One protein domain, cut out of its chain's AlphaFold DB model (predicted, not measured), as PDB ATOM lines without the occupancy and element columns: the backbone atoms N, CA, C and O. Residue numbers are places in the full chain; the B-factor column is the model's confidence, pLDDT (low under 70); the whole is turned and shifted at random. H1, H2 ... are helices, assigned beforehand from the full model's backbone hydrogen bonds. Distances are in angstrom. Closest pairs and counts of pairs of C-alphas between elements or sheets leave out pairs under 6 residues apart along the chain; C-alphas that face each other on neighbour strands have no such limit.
ATOM      1  N   ASP A   2       3.617 -10.563 162.939       53.50
ATOM      2  CA  ASP A   2       3.463  -9.658 161.773       53.50
ATOM      3  C   ASP A   2       2.081  -8.997 161.644       53.50
ATOM      4  O   ASP A   2       1.822  -8.331 160.653       53.50
ATOM      5  N   ASN A   3       1.184  -9.145 162.628       54.25
ATOM      6  CA  ASN A   3      -0.158  -8.538 162.554       54.25
ATOM      7  C   ASN A   3      -0.281  -7.198 163.299       54.25
ATOM      8  O   ASN A   3      -1.155  -6.402 162.974       54.25
ATOM      9  N   THR A   4       0.575  -6.935 164.291       57.28
ATOM     10  CA  THR A   4       0.520  -5.691 165.079       57.28
ATOM     11  C   THR A   4       1.092  -4.501 164.300       57.28
ATOM     12  O   THR A   4       0.502  -3.428 164.316       57.28
ATOM     13  N   ASP A   5       2.170  -4.716 163.542       69.31
ATOM     14  CA  ASP A   5       2.853  -3.671 162.761       69.31
ATOM     15  C   ASP A   5       1.972  -3.157 161.600       69.31
ATOM     16  O   ASP A   5       1.875  -1.960 161.346       69.31
ATOM     17  N   LEU A   6       1.209  -4.050 160.956       72.88
ATOM     18  CA  LEU A   6       0.340  -3.690 159.831       72.88
ATOM     19  C   LEU A   6      -0.831  -2.781 160.246       72.88
ATOM     20  O   LEU A   6      -1.222  -1.879 159.505       72.88
ATOM     21  N   SER A   7      -1.395  -3.015 161.436       77.81
ATOM     22  CA  SER A   7      -2.508  -2.218 161.961       77.81
ATOM     23  C   SER A   7      -2.062  -0.810 162.355       77.81
ATOM     24  O   SER A   7      -2.796   0.151 162.135       77.81
ATOM     25  N   GLU A   8      -0.865  -0.676 162.925       81.69
ATOM     26  CA  GLU A   8      -0.289   0.629 163.266       81.69
ATOM     27  C   GLU A   8       0.077   1.416 162.000       81.69
ATOM     28  O   GLU A   8      -0.201   2.615 161.914       81.69
ATOM     29  N   GLN A   9       0.603   0.740 160.975       82.69
ATOM     30  CA  GLN A   9       0.873   1.341 159.666       82.69
ATOM     31  C   GLN A   9      -0.402   1.839 158.973       82.69
ATOM     32  O   GLN A   9      -0.418   2.961 158.465       82.69
ATOM     33  N   LEU A  10      -1.485   1.053 158.997       83.50
ATOM     34  CA  LEU A  10      -2.789   1.462 158.462       83.50
ATOM     35  C   LEU A  10      -3.345   2.698 159.173       83.50
ATOM     36  O   LEU A  10      -3.803   3.622 158.504       83.50
ATOM     37  N   ASN A  11      -3.253   2.754 160.504       85.62
ATOM     38  CA  ASN A  11      -3.693   3.923 161.267       85.62
ATOM     39  C   ASN A  11      -2.879   5.175 160.905       85.62
ATOM     40  O   ASN A  11      -3.460   6.223 160.628       85.62
ATOM     41  N   MET A  12      -1.549   5.062 160.811       86.31
ATOM     42  CA  MET A  12      -0.693   6.184 160.398       86.31
ATOM     43  C   MET A  12      -0.981   6.658 158.966       86.31
ATOM     44  O   MET A  12      -0.944   7.860 158.691       86.31
ATOM     45  N   LEU A  13      -1.253   5.736 158.039       87.50
ATOM     46  CA  LEU A  13      -1.642   6.069 156.664       87.50
ATOM     47  C   LEU A  13      -3.022   6.729 156.620       87.50
ATOM     48  O   LEU A  13      -3.198   7.716 155.907       87.50
ATOM     49  N   GLY A  14      -3.965   6.238 157.423       87.94
ATOM     50  CA  GLY A  14      -5.301   6.806 157.570       87.94
ATOM     51  C   GLY A  14      -5.280   8.241 158.070       87.94
ATOM     52  O   GLY A  14      -5.913   9.100 157.466       87.94
ATOM     53  N   GLU A  15      -4.497   8.535 159.108       89.44
ATOM     54  CA  GLU A  15      -4.342   9.903 159.617       89.44
ATOM     55  C   GLU A  15      -3.717  10.843 158.577       89.44
ATOM     56  O   GLU A  15      -4.166  11.979 158.406       89.44
ATOM     57  N   LYS A  16      -2.698  10.379 157.841       87.12
ATOM     58  CA  LYS A  16      -2.075  11.168 156.766       87.12
ATOM     59  C   LYS A  16      -3.052  11.452 155.626       87.12
ATOM     60  O   LYS A  16      -3.118  12.590 155.166       87.12
ATOM     61  N   LEU A  17      -3.824  10.449 155.204       87.19
ATOM     62  CA  LEU A  17      -4.861  10.602 154.183       87.19
ATOM     63  C   LEU A  17      -5.967  11.545 154.657       87.19
ATOM     64  O   LEU A  17      -6.318  12.471 153.936       87.19
ATOM     65  N   TYR A  18      -6.458  11.376 155.884       88.62
ATOM     66  CA  TYR A  18      -7.492  12.236 156.455       88.62
ATOM     67  C   TYR A  18      -7.066  13.707 156.447       88.62
ATOM     68  O   TYR A  18      -7.796  14.559 155.945       88.62
ATOM     69  N   ASN A  19      -5.849  14.003 156.911       88.50
ATOM     70  CA  ASN A  19      -5.314  15.365 156.919       88.50
ATOM     71  C   ASN A  19      -5.153  15.962 155.509       88.50
ATOM     72  O   ASN A  19      -5.281  17.175 155.353       88.50
ATOM     73  N   ALA A  20      -4.904  15.132 154.492       84.81
ATOM     74  CA  ALA A  20      -4.855  15.565 153.097       84.81
ATOM     75  C   ALA A  20      -6.254  15.799 152.492       84.81
ATOM     76  O   ALA A  20      -6.404  16.643 151.616       84.81
ATOM     77  N   ILE A  21      -7.283  15.090 152.971       85.38
ATOM     78  CA  ILE A  21      -8.657  15.149 152.440       85.38
ATOM     79  C   ILE A  21      -9.489  16.257 153.100       85.38
ATOM     80  O   ILE A  21     -10.287  16.905 152.426       85.38
ATOM     81  N   VAL A  22      -9.310  16.499 154.404       87.88
ATOM     82  CA  VAL A  22     -10.010  17.550 155.167       87.88
ATOM     83  C   VAL A  22     -10.026  18.929 154.488       87.88
ATOM     84  O   VAL A  22     -11.097  19.536 154.483       87.88
ATOM     85  N   PRO A  23      -8.920  19.455 153.916       83.06
ATOM     86  CA  PRO A  23      -8.948  20.771 153.276       83.06
ATOM     87  C   PRO A  23      -9.816  20.831 152.010       83.06
ATOM     88  O   PRO A  23     -10.346  21.898 151.713       83.06
ATOM     89  N   GLU A  24      -9.999  19.721 151.285       77.12
ATOM     90  CA  GLU A  24     -10.855  19.684 150.088       77.12
ATOM     91  C   GLU A  24     -12.297  19.245 150.388       77.12
ATOM     92  O   GLU A  24     -13.245  19.735 149.771       77.12
ATOM     93  N   HIS A  25     -12.493  18.339 151.350       79.75
ATOM     94  CA  HIS A  25     -13.788  17.721 151.647       79.75
ATOM     95  C   HIS A  25     -14.026  17.548 153.160       79.75
ATOM     96  O   HIS A  25     -14.124  16.412 153.631       79.75
ATOM     97  N   PRO A  26     -14.184  18.635 153.938       78.62
ATOM     98  CA  PRO A  26     -14.254  18.571 155.402       78.62
ATOM     99  C   PRO A  26     -15.438  17.745 155.926       78.62
ATOM    100  O   PRO A  26     -15.280  16.978 156.871       78.62
ATOM    101  N   GLU A  27     -16.607  17.827 155.286       78.62
ATOM    102  CA  GLU A  27     -17.813  17.101 155.722       78.62
ATOM    103  C   GLU A  27     -17.774  15.598 155.405       78.62
ATOM    104  O   GLU A  27     -18.396  14.791 156.095       78.62
ATOM    105  N   LYS A  28     -17.045  15.199 154.356       81.00
ATOM    106  CA  LYS A  28     -17.004  13.806 153.872       81.00
ATOM    107  C   LYS A  28     -15.655  13.126 154.113       81.00
ATOM    108  O   LYS A  28     -15.525  11.940 153.812       81.00
ATOM    109  N   ALA A  29     -14.682  13.829 154.698       82.31
ATOM    110  CA  ALA A  29     -13.316  13.350 154.905       82.31
ATOM    111  C   ALA A  29     -13.261  12.029 155.675       82.31
ATOM    112  O   ALA A  29     -12.545  11.120 155.265       82.31
ATOM    113  N   GLY A  30     -14.056  11.880 156.739       84.12
ATOM    114  CA  GLY A  30     -14.081  10.648 157.536       84.12
ATOM    115  C   GLY A  30     -14.558   9.435 156.736       84.12
ATOM    116  O   GLY A  30     -13.909   8.393 156.738       84.12
ATOM    117  N   LYS A  31     -15.654   9.592 155.981       86.00
ATOM    118  CA  LYS A  31     -16.224   8.523 155.143       86.00
ATOM    119  C   LYS A  31     -15.317   8.177 153.961       86.00
ATOM    120  O   LYS A  31     -15.084   7.002 153.698       86.00
ATOM    121  N   LEU A  32     -14.771   9.190 153.286       86.12
ATOM    122  CA  LEU A  32     -13.827   9.000 152.182       86.12
ATOM    123  C   LEU A  32     -12.558   8.291 152.658       86.12
ATOM    124  O   LEU A  32     -12.128   7.332 152.029       86.12
ATOM    125  N   THR A  33     -12.000   8.704 153.798       88.25
ATOM    126  CA  THR A  33     -10.813   8.058 154.379       88.25
ATOM    127  C   THR A  33     -11.106   6.606 154.742       88.25
ATOM    128  O   THR A  33     -10.315   5.737 154.395       88.25
ATOM    129  N   GLY A  34     -12.258   6.323 155.360       87.31
ATOM    130  CA  GLY A  34     -12.678   4.954 155.672       87.31
ATOM    131  C   GLY A  34     -12.752   4.060 154.433       87.31
ATOM    132  O   GLY A  34     -12.173   2.981 154.432       87.31
ATOM    133  N   MET A  35     -13.367   4.542 153.348       86.56
ATOM    134  CA  MET A  35     -13.438   3.790 152.088       86.56
ATOM    135  C   MET A  35     -12.077   3.601 151.418       86.56
ATOM    136  O   MET A  35     -11.835   2.570 150.795       86.56
ATOM    137  N   LEU A  36     -11.181   4.586 151.516       86.75
ATOM    138  CA  LEU A  36      -9.825   4.441 150.992       86.75
ATOM    139  C   LEU A  36      -9.005   3.457 151.829       86.75
ATOM    140  O   LEU A  36      -8.222   2.706 151.264       86.75
ATOM    141  N   LEU A  37      -9.213   3.400 153.144       87.69
ATOM    142  CA  LEU A  37      -8.538   2.450 154.033       87.69
ATOM    143  C   LEU A  37      -8.909   0.981 153.770       87.69
ATOM    144  O   LEU A  37      -8.203   0.091 154.237       87.69
ATOM    145  N   GLU A  38      -9.957   0.712 152.988       85.38
ATOM    146  CA  GLU A  38     -10.271  -0.634 152.486       85.38
ATOM    147  C   GLU A  38      -9.340  -1.084 151.341       85.38
ATOM    148  O   GLU A  38      -9.345  -2.252 150.944       85.38
ATOM    149  N   LEU A  39      -8.524  -0.174 150.795       83.75
ATOM    150  CA  LEU A  39      -7.533  -0.478 149.766       83.75
ATOM    151  C   LEU A  39      -6.259  -1.093 150.376       83.75
ATOM    152  O   LEU A  39      -5.916  -0.830 151.528       83.75
ATOM    153  N   PRO A  40      -5.503  -1.898 149.607       84.81
ATOM    154  CA  PRO A  40      -4.257  -2.482 150.093       84.81
ATOM    155  C   PRO A  40      -3.234  -1.406 150.496       84.81
ATOM    156  O   PRO A  40      -3.049  -0.415 149.790       84.81
ATOM    157  N   VAL A  41      -2.511  -1.658 151.593       83.19
ATOM    158  CA  VAL A  41      -1.515  -0.748 152.200       83.19
ATOM    159  C   VAL A  41      -0.502  -0.213 151.182       83.19
ATOM    160  O   VAL A  41      -0.206   0.976 151.172       83.19
ATOM    161  N   THR A  42      -0.042  -1.059 150.259       83.62
ATOM    162  CA  THR A  42       0.914  -0.683 149.204       83.62
ATOM    163  C   THR A  42       0.379   0.392 148.258       83.62
ATOM    164  O   THR A  42       1.140   1.226 147.771       83.62
ATOM    165  N   LEU A  43      -0.930   0.393 147.995       84.12
ATOM    166  CA  LEU A  43      -1.586   1.405 147.173       84.12
ATOM    167  C   LEU A  43      -1.790   2.700 147.966       84.12
ATOM    168  O   LEU A  43      -1.605   3.785 147.421       84.12
ATOM    169  N   LEU A  44      -2.107   2.595 149.259       84.44
ATOM    170  CA  LEU A  44      -2.272   3.750 150.146       84.44
ATOM    171  C   LEU A  44      -0.961   4.516 150.336       84.44
ATOM    172  O   LEU A  44      -0.952   5.743 150.261       84.44
ATOM    173  N   GLU A  45       0.158   3.809 150.493       84.56
ATOM    174  CA  GLU A  45       1.488   4.423 150.528       84.56
ATOM    175  C   GLU A  45       1.792   5.194 149.242       84.56
ATOM    176  O   GLU A  45       2.296   6.316 149.303       84.56
ATOM    177  N   GLN A  46       1.448   4.637 148.078       83.56
ATOM    178  CA  GLN A  46       1.618   5.325 146.797       83.56
ATOM    179  C   GLN A  46       0.732   6.571 146.697       83.56
ATOM    180  O   GLN A  46       1.196   7.612 146.244       83.56
ATOM    181  N   MET A  47      -0.511   6.500 147.177       84.00
ATOM    182  CA  MET A  47      -1.448   7.627 147.170       84.00
ATOM    183  C   MET A  47      -1.019   8.776 148.087       84.00
ATOM    184  O   MET A  47      -1.239   9.932 147.751       84.00
ATOM    185  N   VAL A  48      -0.370   8.487 149.217       82.50
ATOM    186  CA  VAL A  48       0.155   9.535 150.112       82.50
ATOM    187  C   VAL A  48       1.298  10.330 149.462       82.50
ATOM    188  O   VAL A  48       1.518  11.483 149.824       82.50
ATOM    189  N   HIS A  49       2.010   9.747 148.493       84.19
ATOM    190  CA  HIS A  49       3.109  10.409 147.779       84.19
ATOM    191  C   HIS A  49       2.708  10.948 146.394       84.19
ATOM    192  O   HIS A  49       3.415  11.798 145.853       84.19
ATOM    193  N   ASP A  50       1.600  10.474 145.816       86.56
ATOM    194  CA  ASP A  50       1.082  10.897 144.512       86.56
ATOM    195  C   ASP A  50      -0.306  11.540 144.648       86.56
ATOM    196  O   ASP A  50      -1.346  10.876 144.671       86.56
ATOM    197  N   GLU A  51      -0.306  12.872 144.678       84.12
ATOM    198  CA  GLU A  51      -1.500  13.715 144.776       84.12
ATOM    199  C   GLU A  51      -2.497  13.480 143.627       84.12
ATOM    200  O   GLU A  51      -3.709  13.520 143.833       84.12
ATOM    201  N   LYS A  52      -2.024  13.165 142.410       85.31
ATOM    202  CA  LYS A  52      -2.915  12.913 141.262       85.31
ATOM    203  C   LYS A  52      -3.617  11.568 141.389       85.31
ATOM    204  O   LYS A  52      -4.797  11.442 141.040       85.31
ATOM    205  N   LEU A  53      -2.893  10.561 141.875       87.06
ATOM    206  CA  LEU A  53      -3.465   9.253 142.172       87.06
ATOM    207  C   LEU A  53      -4.481   9.363 143.316       87.06
ATOM    208  O   LEU A  53      -5.576   8.809 143.199       87.06
ATOM    209  N   LEU A  54      -4.160  10.140 144.356       85.50
ATOM    210  CA  LEU A  54      -5.068  10.436 145.462       85.50
ATOM    211  C   LEU A  54      -6.341  11.135 144.982       85.50
ATOM    212  O   LEU A  54      -7.430  10.651 145.272       85.50
ATOM    213  N   ALA A  55      -6.229  12.192 144.175       84.44
ATOM    214  CA  ALA A  55      -7.382  12.897 143.613       84.44
ATOM    215  C   ALA A  55      -8.266  11.974 142.754       84.44
ATOM    216  O   ALA A  55      -9.494  12.015 142.834       84.44
ATOM    217  N   THR A  56      -7.658  11.080 141.969       86.06
ATOM    218  CA  THR A  56      -8.398  10.099 141.155       86.06
ATOM    219  C   THR A  56      -9.131   9.077 142.026       86.06
ATOM    220  O   THR A  56     -10.280   8.726 141.746       86.06
ATOM    221  N   ALA A  57      -8.478   8.583 143.078       85.38
ATOM    222  CA  ALA A  57      -9.075   7.655 144.028       85.38
ATOM    223  C   ALA A  57     -10.189   8.322 144.844       85.38
ATOM    224  O   ALA A  57     -11.240   7.715 145.029       85.38
ATOM    225  N   LEU A  58     -10.007   9.583 145.244       87.31
ATOM    226  CA  LEU A  58     -11.027  10.390 145.910       87.31
ATOM    227  C   LEU A  58     -12.233  10.615 145.014       87.31
ATOM    228  O   LEU A  58     -13.349  10.381 145.450       87.31
ATOM    229  N   HIS A  59     -12.027  10.973 143.747       83.31
ATOM    230  CA  HIS A  59     -13.119  11.125 142.789       83.31
ATOM    231  C   HIS A  59     -13.885   9.803 142.601       83.31
ATOM    232  O   HIS A  59     -15.114   9.790 142.552       83.31
ATOM    233  N   LYS A  60     -13.183   8.662 142.543       83.81
ATOM    234  CA  LYS A  60     -13.821   7.336 142.482       83.81
ATOM    235  C   LYS A  60     -14.581   6.993 143.762       83.81
ATOM    236  O   LYS A  60     -15.700   6.502 143.664       83.81
ATOM    237  N   ALA A  61     -14.002   7.251 144.931       85.12
ATOM    238  CA  ALA A  61     -14.648   7.037 146.222       85.12
ATOM    239  C   ALA A  61     -15.872   7.949 146.382       85.12
ATOM    240  O   ALA A  61     -16.916   7.502 146.839       85.12
ATOM    241  N   PHE A  62     -15.783   9.191 145.912       81.81
ATOM    242  CA  PHE A  62     -16.884  10.143 145.885       81.81
ATOM    243  C   PHE A  62     -18.009   9.669 144.964       81.81
ATOM    244  O   PHE A  62     -19.155   9.621 145.394       81.81
ATOM    245  N   ASN A  63     -17.696   9.231 143.741       80.12
ATOM    246  CA  ASN A  63     -18.691   8.647 142.838       80.12
ATOM    247  C   ASN A  63     -19.283   7.346 143.389       80.12
ATOM    248  O   ASN A  63     -20.453   7.078 143.159       80.12
ATOM    249  N   ALA A  64     -18.510   6.539 144.119       79.19
ATOM    250  CA  ALA A  64     -19.018   5.342 144.780       79.19
ATOM    251  C   ALA A  64     -19.937   5.682 145.964       79.19
ATOM    252  O   ALA A  64     -20.954   5.019 146.130       79.19
ATOM    253  N   LEU A  65     -19.626   6.725 146.743       75.00
ATOM    254  CA  LEU A  65     -20.512   7.259 147.781       75.00
ATOM    255  C   LEU A  65     -21.793   7.815 147.173       75.00
ATOM    256  O   LEU A  65     -22.865   7.465 147.639       75.00
ATOM    257  N   GLN A  66     -21.684   8.609 146.108       71.75
ATOM    258  CA  GLN A  66     -22.831   9.131 145.373       71.75
ATOM    259  C   GLN A  66     -23.673   7.980 144.818       71.75
ATOM    260  O   GLN A  66     -24.874   7.961 145.020       71.75
ATOM    261  N   LEU A  67     -23.039   6.958 144.234       65.50
ATOM    262  CA  LEU A  67     -23.717   5.769 143.729       65.50
ATOM    263  C   LEU A  67     -24.333   4.923 144.843       65.50
ATOM    264  O   LEU A  67     -25.312   4.255 144.569       65.50
ATOM    265  N   LEU A  68     -23.780   4.898 146.059       61.22
ATOM    266  CA  LEU A  68     -24.367   4.226 147.228       61.22
ATOM    267  C   LEU A  68     -25.552   5.013 147.790       61.22
ATOM    268  O   LEU A  68     -26.553   4.405 148.158       61.22
ATOM    269  N   THR A  69     -25.465   6.343 147.783       54.31
ATOM    270  CA  THR A  69     -26.590   7.243 148.046       54.31
ATOM    271  C   THR A  69     -27.684   7.063 146.981       54.31
ATOM    272  O   THR A  69     -28.851   6.918 147.326       54.31
ATOM    273  N   ASP A  70     -27.310   6.908 145.708       46.78
ATOM    274  CA  ASP A  70     -28.223   6.639 144.588       46.78
ATOM    275  C   ASP A  70     -28.684   5.164 144.535       46.78
ATOM    276  O   ASP A  70     -29.740   4.857 143.988       46.78
ATOM    277  N   LYS A  71     -27.954   4.210 145.138       48.12
ATOM    278  CA  LYS A  71     -28.332   2.780 145.195       48.12
ATOM    279  C   LYS A  71     -29.424   2.470 146.208       48.12
ATOM    280  O   LYS A  71     -29.833   1.312 146.287       48.12
ATOM    281  N   ASP A  87     -45.525   1.241 155.900       58.38
ATOM    282  CA  ASP A  87     -45.330   1.549 157.310       58.38
ATOM    283  C   ASP A  87     -43.846   1.777 157.638       58.38
ATOM    284  O   ASP A  87     -43.499   2.819 158.177       58.38
ATOM    285  N   SER A  88     -42.923   0.919 157.174       70.56
ATOM    286  CA  SER A  88     -41.499   1.065 157.540       70.56
ATOM    287  C   SER A  88     -40.818   2.299 156.940       70.56
ATOM    288  O   SER A  88     -39.772   2.731 157.424       70.56
ATOM    289  N   LEU A  89     -41.340   2.810 155.823       76.19
ATOM    290  CA  LEU A  89     -40.799   3.986 155.142       76.19
ATOM    291  C   LEU A  89     -41.392   5.269 155.741       76.19
ATOM    292  O   LEU A  89     -40.694   6.277 155.832       76.19
ATOM    293  N   GLY A  90     -42.642   5.196 156.207       74.44
ATOM    294  CA  GLY A  90     -43.261   6.213 157.051       74.44
ATOM    295  C   GLY A  90     -42.557   6.359 158.394       74.44
ATOM    296  O   GLY A  90     -42.225   7.481 158.754       74.44
ATOM    297  N   ASP A  91     -42.231   5.252 159.063       79.50
ATOM    298  CA  ASP A  91     -41.522   5.262 160.350       79.50
ATOM    299  C   ASP A  91     -40.130   5.906 160.228       79.50
ATOM    300  O   ASP A  91     -39.771   6.784 161.007       79.50
ATOM    301  N   GLN A  92     -39.362   5.547 159.188       80.50
ATOM    302  CA  GLN A  92     -38.056   6.173 158.932       80.50
ATOM    303  C   GLN A  92     -38.159   7.670 158.636       80.50
ATOM    304  O   GLN A  92     -37.297   8.441 159.055       80.50
ATOM    305  N   LEU A  93     -39.182   8.082 157.885       83.44
ATOM    306  CA  LEU A  93     -39.408   9.494 157.605       83.44
ATOM    307  C   LEU A  93     -39.831  10.238 158.874       83.44
ATOM    308  O   LEU A  93     -39.337  11.336 159.112       83.44
ATOM    309  N   TYR A  94     -40.691   9.627 159.689       83.44
ATOM    310  CA  TYR A  94     -41.153  10.178 160.956       83.44
ATOM    311  C   TYR A  94     -39.982  10.453 161.890       83.44
ATOM    312  O   TYR A  94     -39.824  11.587 162.327       83.44
ATOM    313  N   ASP A  95     -39.112   9.466 162.120       83.12
ATOM    314  CA  ASP A  95     -37.945   9.621 162.993       83.12
ATOM    315  C   ASP A  95     -37.035  10.770 162.527       83.12
ATOM    316  O   ASP A  95     -36.539  11.554 163.336       83.12
ATOM    317  N   LEU A  96     -36.838  10.911 161.211       80.88
ATOM    318  CA  LEU A  96     -36.035  11.995 160.646       80.88
ATOM    319  C   LEU A  96     -36.697  13.367 160.817       80.88
ATOM    320  O   LEU A  96     -36.023  14.331 161.177       80.88
ATOM    321  N   VAL A  97     -38.006  13.465 160.580       80.50
ATOM    322  CA  VAL A  97     -38.780  14.701 160.770       80.50
ATOM    323  C   VAL A  97     -38.864  15.072 162.256       80.50
ATOM    324  O   VAL A  97     -38.801  16.254 162.596       80.50
ATOM    325  N   ASP A  98     -38.954  14.084 163.146       80.31
ATOM    326  CA  ASP A  98     -39.089  14.280 164.589       80.31
ATOM    327  C   ASP A  98     -37.815  14.848 165.226       80.31
ATOM    328  O   ASP A  98     -37.879  15.727 166.087       80.31
ATOM    329  N   ILE A  99     -36.640  14.478 164.705       80.38
ATOM    330  CA  ILE A  99     -35.357  15.091 165.091       80.38
ATOM    331  C   ILE A  99     -35.346  16.605 164.809       80.38
ATOM    332  O   ILE A  99     -34.683  17.364 165.523       80.38
ATOM    333  N   HIS A 100     -36.102  17.074 163.810       72.12
ATOM    334  CA  HIS A 100     -36.236  18.503 163.514       72.12
ATOM    335  C   HIS A 100     -37.167  19.252 164.486       72.12
ATOM    336  O   HIS A 100     -37.286  20.471 164.374       72.12
ATOM    337  N   ASN A 101     -37.755  18.551 165.467       58.09
ATOM    338  CA  ASN A 101     -38.485  19.081 166.621       58.09
ATOM    339  C   ASN A 101     -39.522  20.150 166.251       58.09
ATOM    340  O   ASN A 101     -39.591  21.234 166.834       58.09
ATOM    341  N   THR A 102     -40.297  19.837 165.217       64.19
ATOM    342  CA  THR A 102     -41.332  20.722 164.688       64.19
ATOM    343  C   THR A 102     -42.574  20.712 165.589       64.19
ATOM    344  O   THR A 102     -43.292  21.697 165.659       64.19
ATOM    345  N   GLY A 103     -42.845  19.632 166.331       67.56
ATOM    346  CA  GLY A 103     -44.102  19.475 167.083       67.56
ATOM    347  C   GLY A 103     -45.312  19.163 166.186       67.56
ATOM    348  O   GLY A 103     -46.419  18.966 166.676       67.56
ATOM    349  N   HIS A 104     -45.099  19.069 164.869       74.25
ATOM    350  CA  HIS A 104     -46.085  18.639 163.876       74.25
ATOM    351  C   HIS A 104     -45.544  17.464 163.047       74.25
ATOM    352  O   HIS A 104     -45.917  17.301 161.884       74.25
ATOM    353  N   SER A 105     -44.663  16.652 163.645       78.00
ATOM    354  CA  SER A 105     -43.942  15.557 162.987       78.00
ATOM    355  C   SER A 105     -44.890  14.602 162.267       78.00
ATOM    356  O   SER A 105     -44.658  14.283 161.107       78.00
ATOM    357  N   GLU A 106     -46.015  14.233 162.885       78.75
ATOM    358  CA  GLU A 106     -47.032  13.357 162.284       78.75
ATOM    359  C   GLU A 106     -47.682  13.978 161.039       78.75
ATOM    360  O   GLU A 106     -47.739  13.355 159.979       78.75
ATOM    361  N   LYS A 107     -48.115  15.240 161.134       81.31
ATOM    362  CA  LYS A 107     -48.813  15.935 160.044       81.31
ATOM    363  C   LYS A 107     -47.885  16.232 158.871       81.31
ATOM    364  O   LYS A 107     -48.270  16.053 157.718       81.31
ATOM    365  N   ILE A 108     -46.652  16.635 159.164       81.75
ATOM    366  CA  ILE A 108     -45.613  16.846 158.156       81.75
ATOM    367  C   ILE A 108     -45.266  15.514 157.500       81.75
ATOM    368  O   ILE A 108     -45.289  15.434 156.279       81.75
ATOM    369  N   THR A 109     -45.023  14.457 158.276       85.00
ATOM    370  CA  THR A 109     -44.725  13.122 157.734       85.00
ATOM    371  C   THR A 109     -45.864  12.628 156.845       85.00
ATOM    372  O   THR A 109     -45.597  12.164 155.742       85.00
ATOM    373  N   GLY A 110     -47.125  12.817 157.249       84.06
ATOM    374  CA  GLY A 110     -48.297  12.524 156.421       84.06
ATOM    375  C   GLY A 110     -48.282  13.280 155.090       84.06
ATOM    376  O   GLY A 110     -48.337  12.657 154.033       84.06
ATOM    377  N   MET A 111     -48.097  14.605 155.126       82.75
ATOM    378  CA  MET A 111     -48.003  15.434 153.914       82.75
ATOM    379  C   MET A 111     -46.822  15.052 153.011       82.75
ATOM    380  O   MET A 111     -46.913  15.132 151.787       82.75
ATOM    381  N   LEU A 112     -45.692  14.647 153.594       83.12
ATOM    382  CA  LEU A 112     -44.529  14.185 152.842       83.12
ATOM    383  C   LEU A 112     -44.777  12.808 152.216       83.12
ATOM    384  O   LEU A 112     -44.362  12.577 151.081       83.12
ATOM    385  N   LEU A 113     -45.483  11.914 152.911       83.31
ATOM    386  CA  LEU A 113     -45.881  10.603 152.395       83.31
ATOM    387  C   LEU A 113     -46.869  10.718 151.225       83.31
ATOM    388  O   LEU A 113     -46.809   9.905 150.299       83.31
ATOM    389  N   GLU A 114     -47.710  11.758 151.208       83.38
ATOM    390  CA  GLU A 114     -48.616  12.067 150.092       83.38
ATOM    391  C   GLU A 114     -47.885  12.440 148.787       83.38
ATOM    392  O   GLU A 114     -48.449  12.272 147.705       83.38
ATOM    393  N   LEU A 115     -46.616  12.874 148.847       78.00
ATOM    394  CA  LEU A 115     -45.789  13.129 147.653       78.00
ATOM    395  C   LEU A 115     -45.450  11.839 146.884       78.00
ATOM    396  O   LEU A 115     -45.052  11.888 145.719       78.00
ATOM    397  N   GLY A 116     -45.635  10.679 147.521       74.81
ATOM    398  CA  GLY A 116     -45.438   9.363 146.932       74.81
ATOM    399  C   GLY A 116     -44.100   8.717 147.301       74.81
ATOM    400  O   GLY A 116     -43.102   9.368 147.600       74.81
ATOM    401  N   ARG A 117     -44.076   7.381 147.241       74.62
ATOM    402  CA  ARG A 117     -42.982   6.529 147.747       74.62
ATOM    403  C   ARG A 117     -41.592   6.890 147.207       74.62
ATOM    404  O   ARG A 117     -40.621   6.841 147.955       74.62
ATOM    405  N   GLU A 118     -41.480   7.211 145.921       73.62
ATOM    406  CA  GLU A 118     -40.183   7.511 145.297       73.62
ATOM    407  C   GLU A 118     -39.637   8.877 145.725       73.62
ATOM    408  O   GLU A 118     -38.432   9.021 145.928       73.62
ATOM    409  N   GLU A 119     -40.516   9.854 145.952       76.31
ATOM    410  CA  GLU A 119     -40.114  11.169 146.446       76.31
ATOM    411  C   GLU A 119     -39.719  11.096 147.928       76.31
ATOM    412  O   GLU A 119     -38.705  11.660 148.327       76.31
ATOM    413  N   VAL A 120     -40.431  10.294 148.728       77.44
ATOM    414  CA  VAL A 120     -40.081  10.052 150.137       77.44
ATOM    415  C   VAL A 120     -38.717   9.375 150.270       77.44
ATOM    416  O   VAL A 120     -37.903   9.794 151.087       77.44
ATOM    417  N   LYS A 121     -38.402   8.382 149.429       76.44
ATOM    418  CA  LYS A 121     -37.054   7.784 149.408       76.44
ATOM    419  C   LYS A 121     -35.972   8.820 149.111       76.44
ATOM    420  O   LYS A 121     -34.914   8.785 149.734       76.44
ATOM    421  N   ARG A 122     -36.228   9.745 148.179       77.88
ATOM    422  CA  ARG A 122     -35.295  10.835 147.863       77.88
ATOM    423  C   ARG A 122     -35.126  11.799 149.032       77.88
ATOM    424  O   ARG A 122     -33.999  12.193 149.304       77.88
ATOM    425  N   LEU A 123     -36.209  12.119 149.737       79.25
ATOM    426  CA  LEU A 123     -36.180  12.942 150.947       79.25
ATOM    427  C   LEU A 123     -35.352  12.275 152.055       79.25
ATOM    428  O   LEU A 123     -34.483  12.912 152.632       79.25
ATOM    429  N   VAL A 124     -35.524  10.972 152.286       74.38
ATOM    430  CA  VAL A 124     -34.719  10.216 153.268       74.38
ATOM    431  C   VAL A 124     -33.227  10.178 152.890       74.38
ATOM    432  O   VAL A 124     -32.365  10.099 153.764       74.38
ATOM    433  N   CYS A 125     -32.896  10.252 151.597       74.75
ATOM    434  CA  CYS A 125     -31.509  10.244 151.118       74.75
ATOM    435  C   CYS A 125     -30.832  11.624 151.127       74.75
ATOM    436  O   CYS A 125     -29.600  11.688 151.165       74.75
ATOM    437  N   ASP A 126     -31.602  12.711 151.064       77.88
ATOM    438  CA  ASP A 126     -31.100  14.082 150.971       77.88
ATOM    439  C   ASP A 126     -31.631  14.932 152.132       77.88
ATOM    440  O   ASP A 126     -32.741  15.459 152.099       77.88
TER     441      ASP A 126
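Overview. This is residues 2 to 71 and 87 to 126 of the 298 residues of an uncharacterized protein of Callorhinchus milii (UniProt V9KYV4). Two separate lobes of crossed helices lie end to end: H1 to H4 make the larger lobe and H5 to H7 the smaller, and the far end of long H4 reaches toward the end of H7. The printed part has 110 residues with seven named helices, H1 to H7 in order, and no named strand; the class is all helix. It is only just loose, close to extended, with a radius of gyration of the C-alphas of 19.6 A, and spans 55 by 28 by 24 A.

Along the chain. H1, residues 4 to 21, begins at C-alpha 4 (0.520, -5.691, 165.079) and is 26.0 A long. H2 is residues 29 to 37, H3 residues 41 to 49. H4, residues 51 to 70, is 27.6 A long and ends at C-alpha 70 (-28.223, 6.639, 144.588). H5, residues 87 to 99, is 18.5 A long. H6 is residues 105 to 113, and H7, residues 117 to 125, ends at C-alpha 125 (-31.509, 10.244, 151.118).

Arrangement. H1 and H2 form a helical hairpin, closest at the C-alphas of Ile 21 and Ala 29, 5.6 A. H1 touches H3 with residues 10 to 17 alone, closest at C-alphas 17 and 48, 6.5 A. H4 touches H2 with residues 57 to 62 alone, about perpendicular at 75 degrees, closest at C-alphas 32 and 61, 6.3 A. H3 and H4 touch only at the corner, closest at C-alphas 47 and 54, 4.9 A. H5 touches H6, closest at C-alphas 98 and 105, 5.3 A, and H7, closest at C-alphas 93 and 124, 6.4 A. H4 and H7 are close but not clearly touching, closest at C-alphas 69 and 125, 6.5 A. Each O i to N i+4 pair is within hydrogen-bond range in H1, H2, H4, H5, H6 and H7; in H3, 4 of 5 are.

Size, cuts and confidence. The C-alphas of Asp 2 and Lys 107 are farthest apart, 58.2 A. Residues 72 to 86 are not printed, and C-alphas 71 and 87 are 20.9 A apart across this cut. Of the links printed whole, none is long. Residues 2 to 5, 67 to 71, 87 and 101 to 103 have pLDDT under 70.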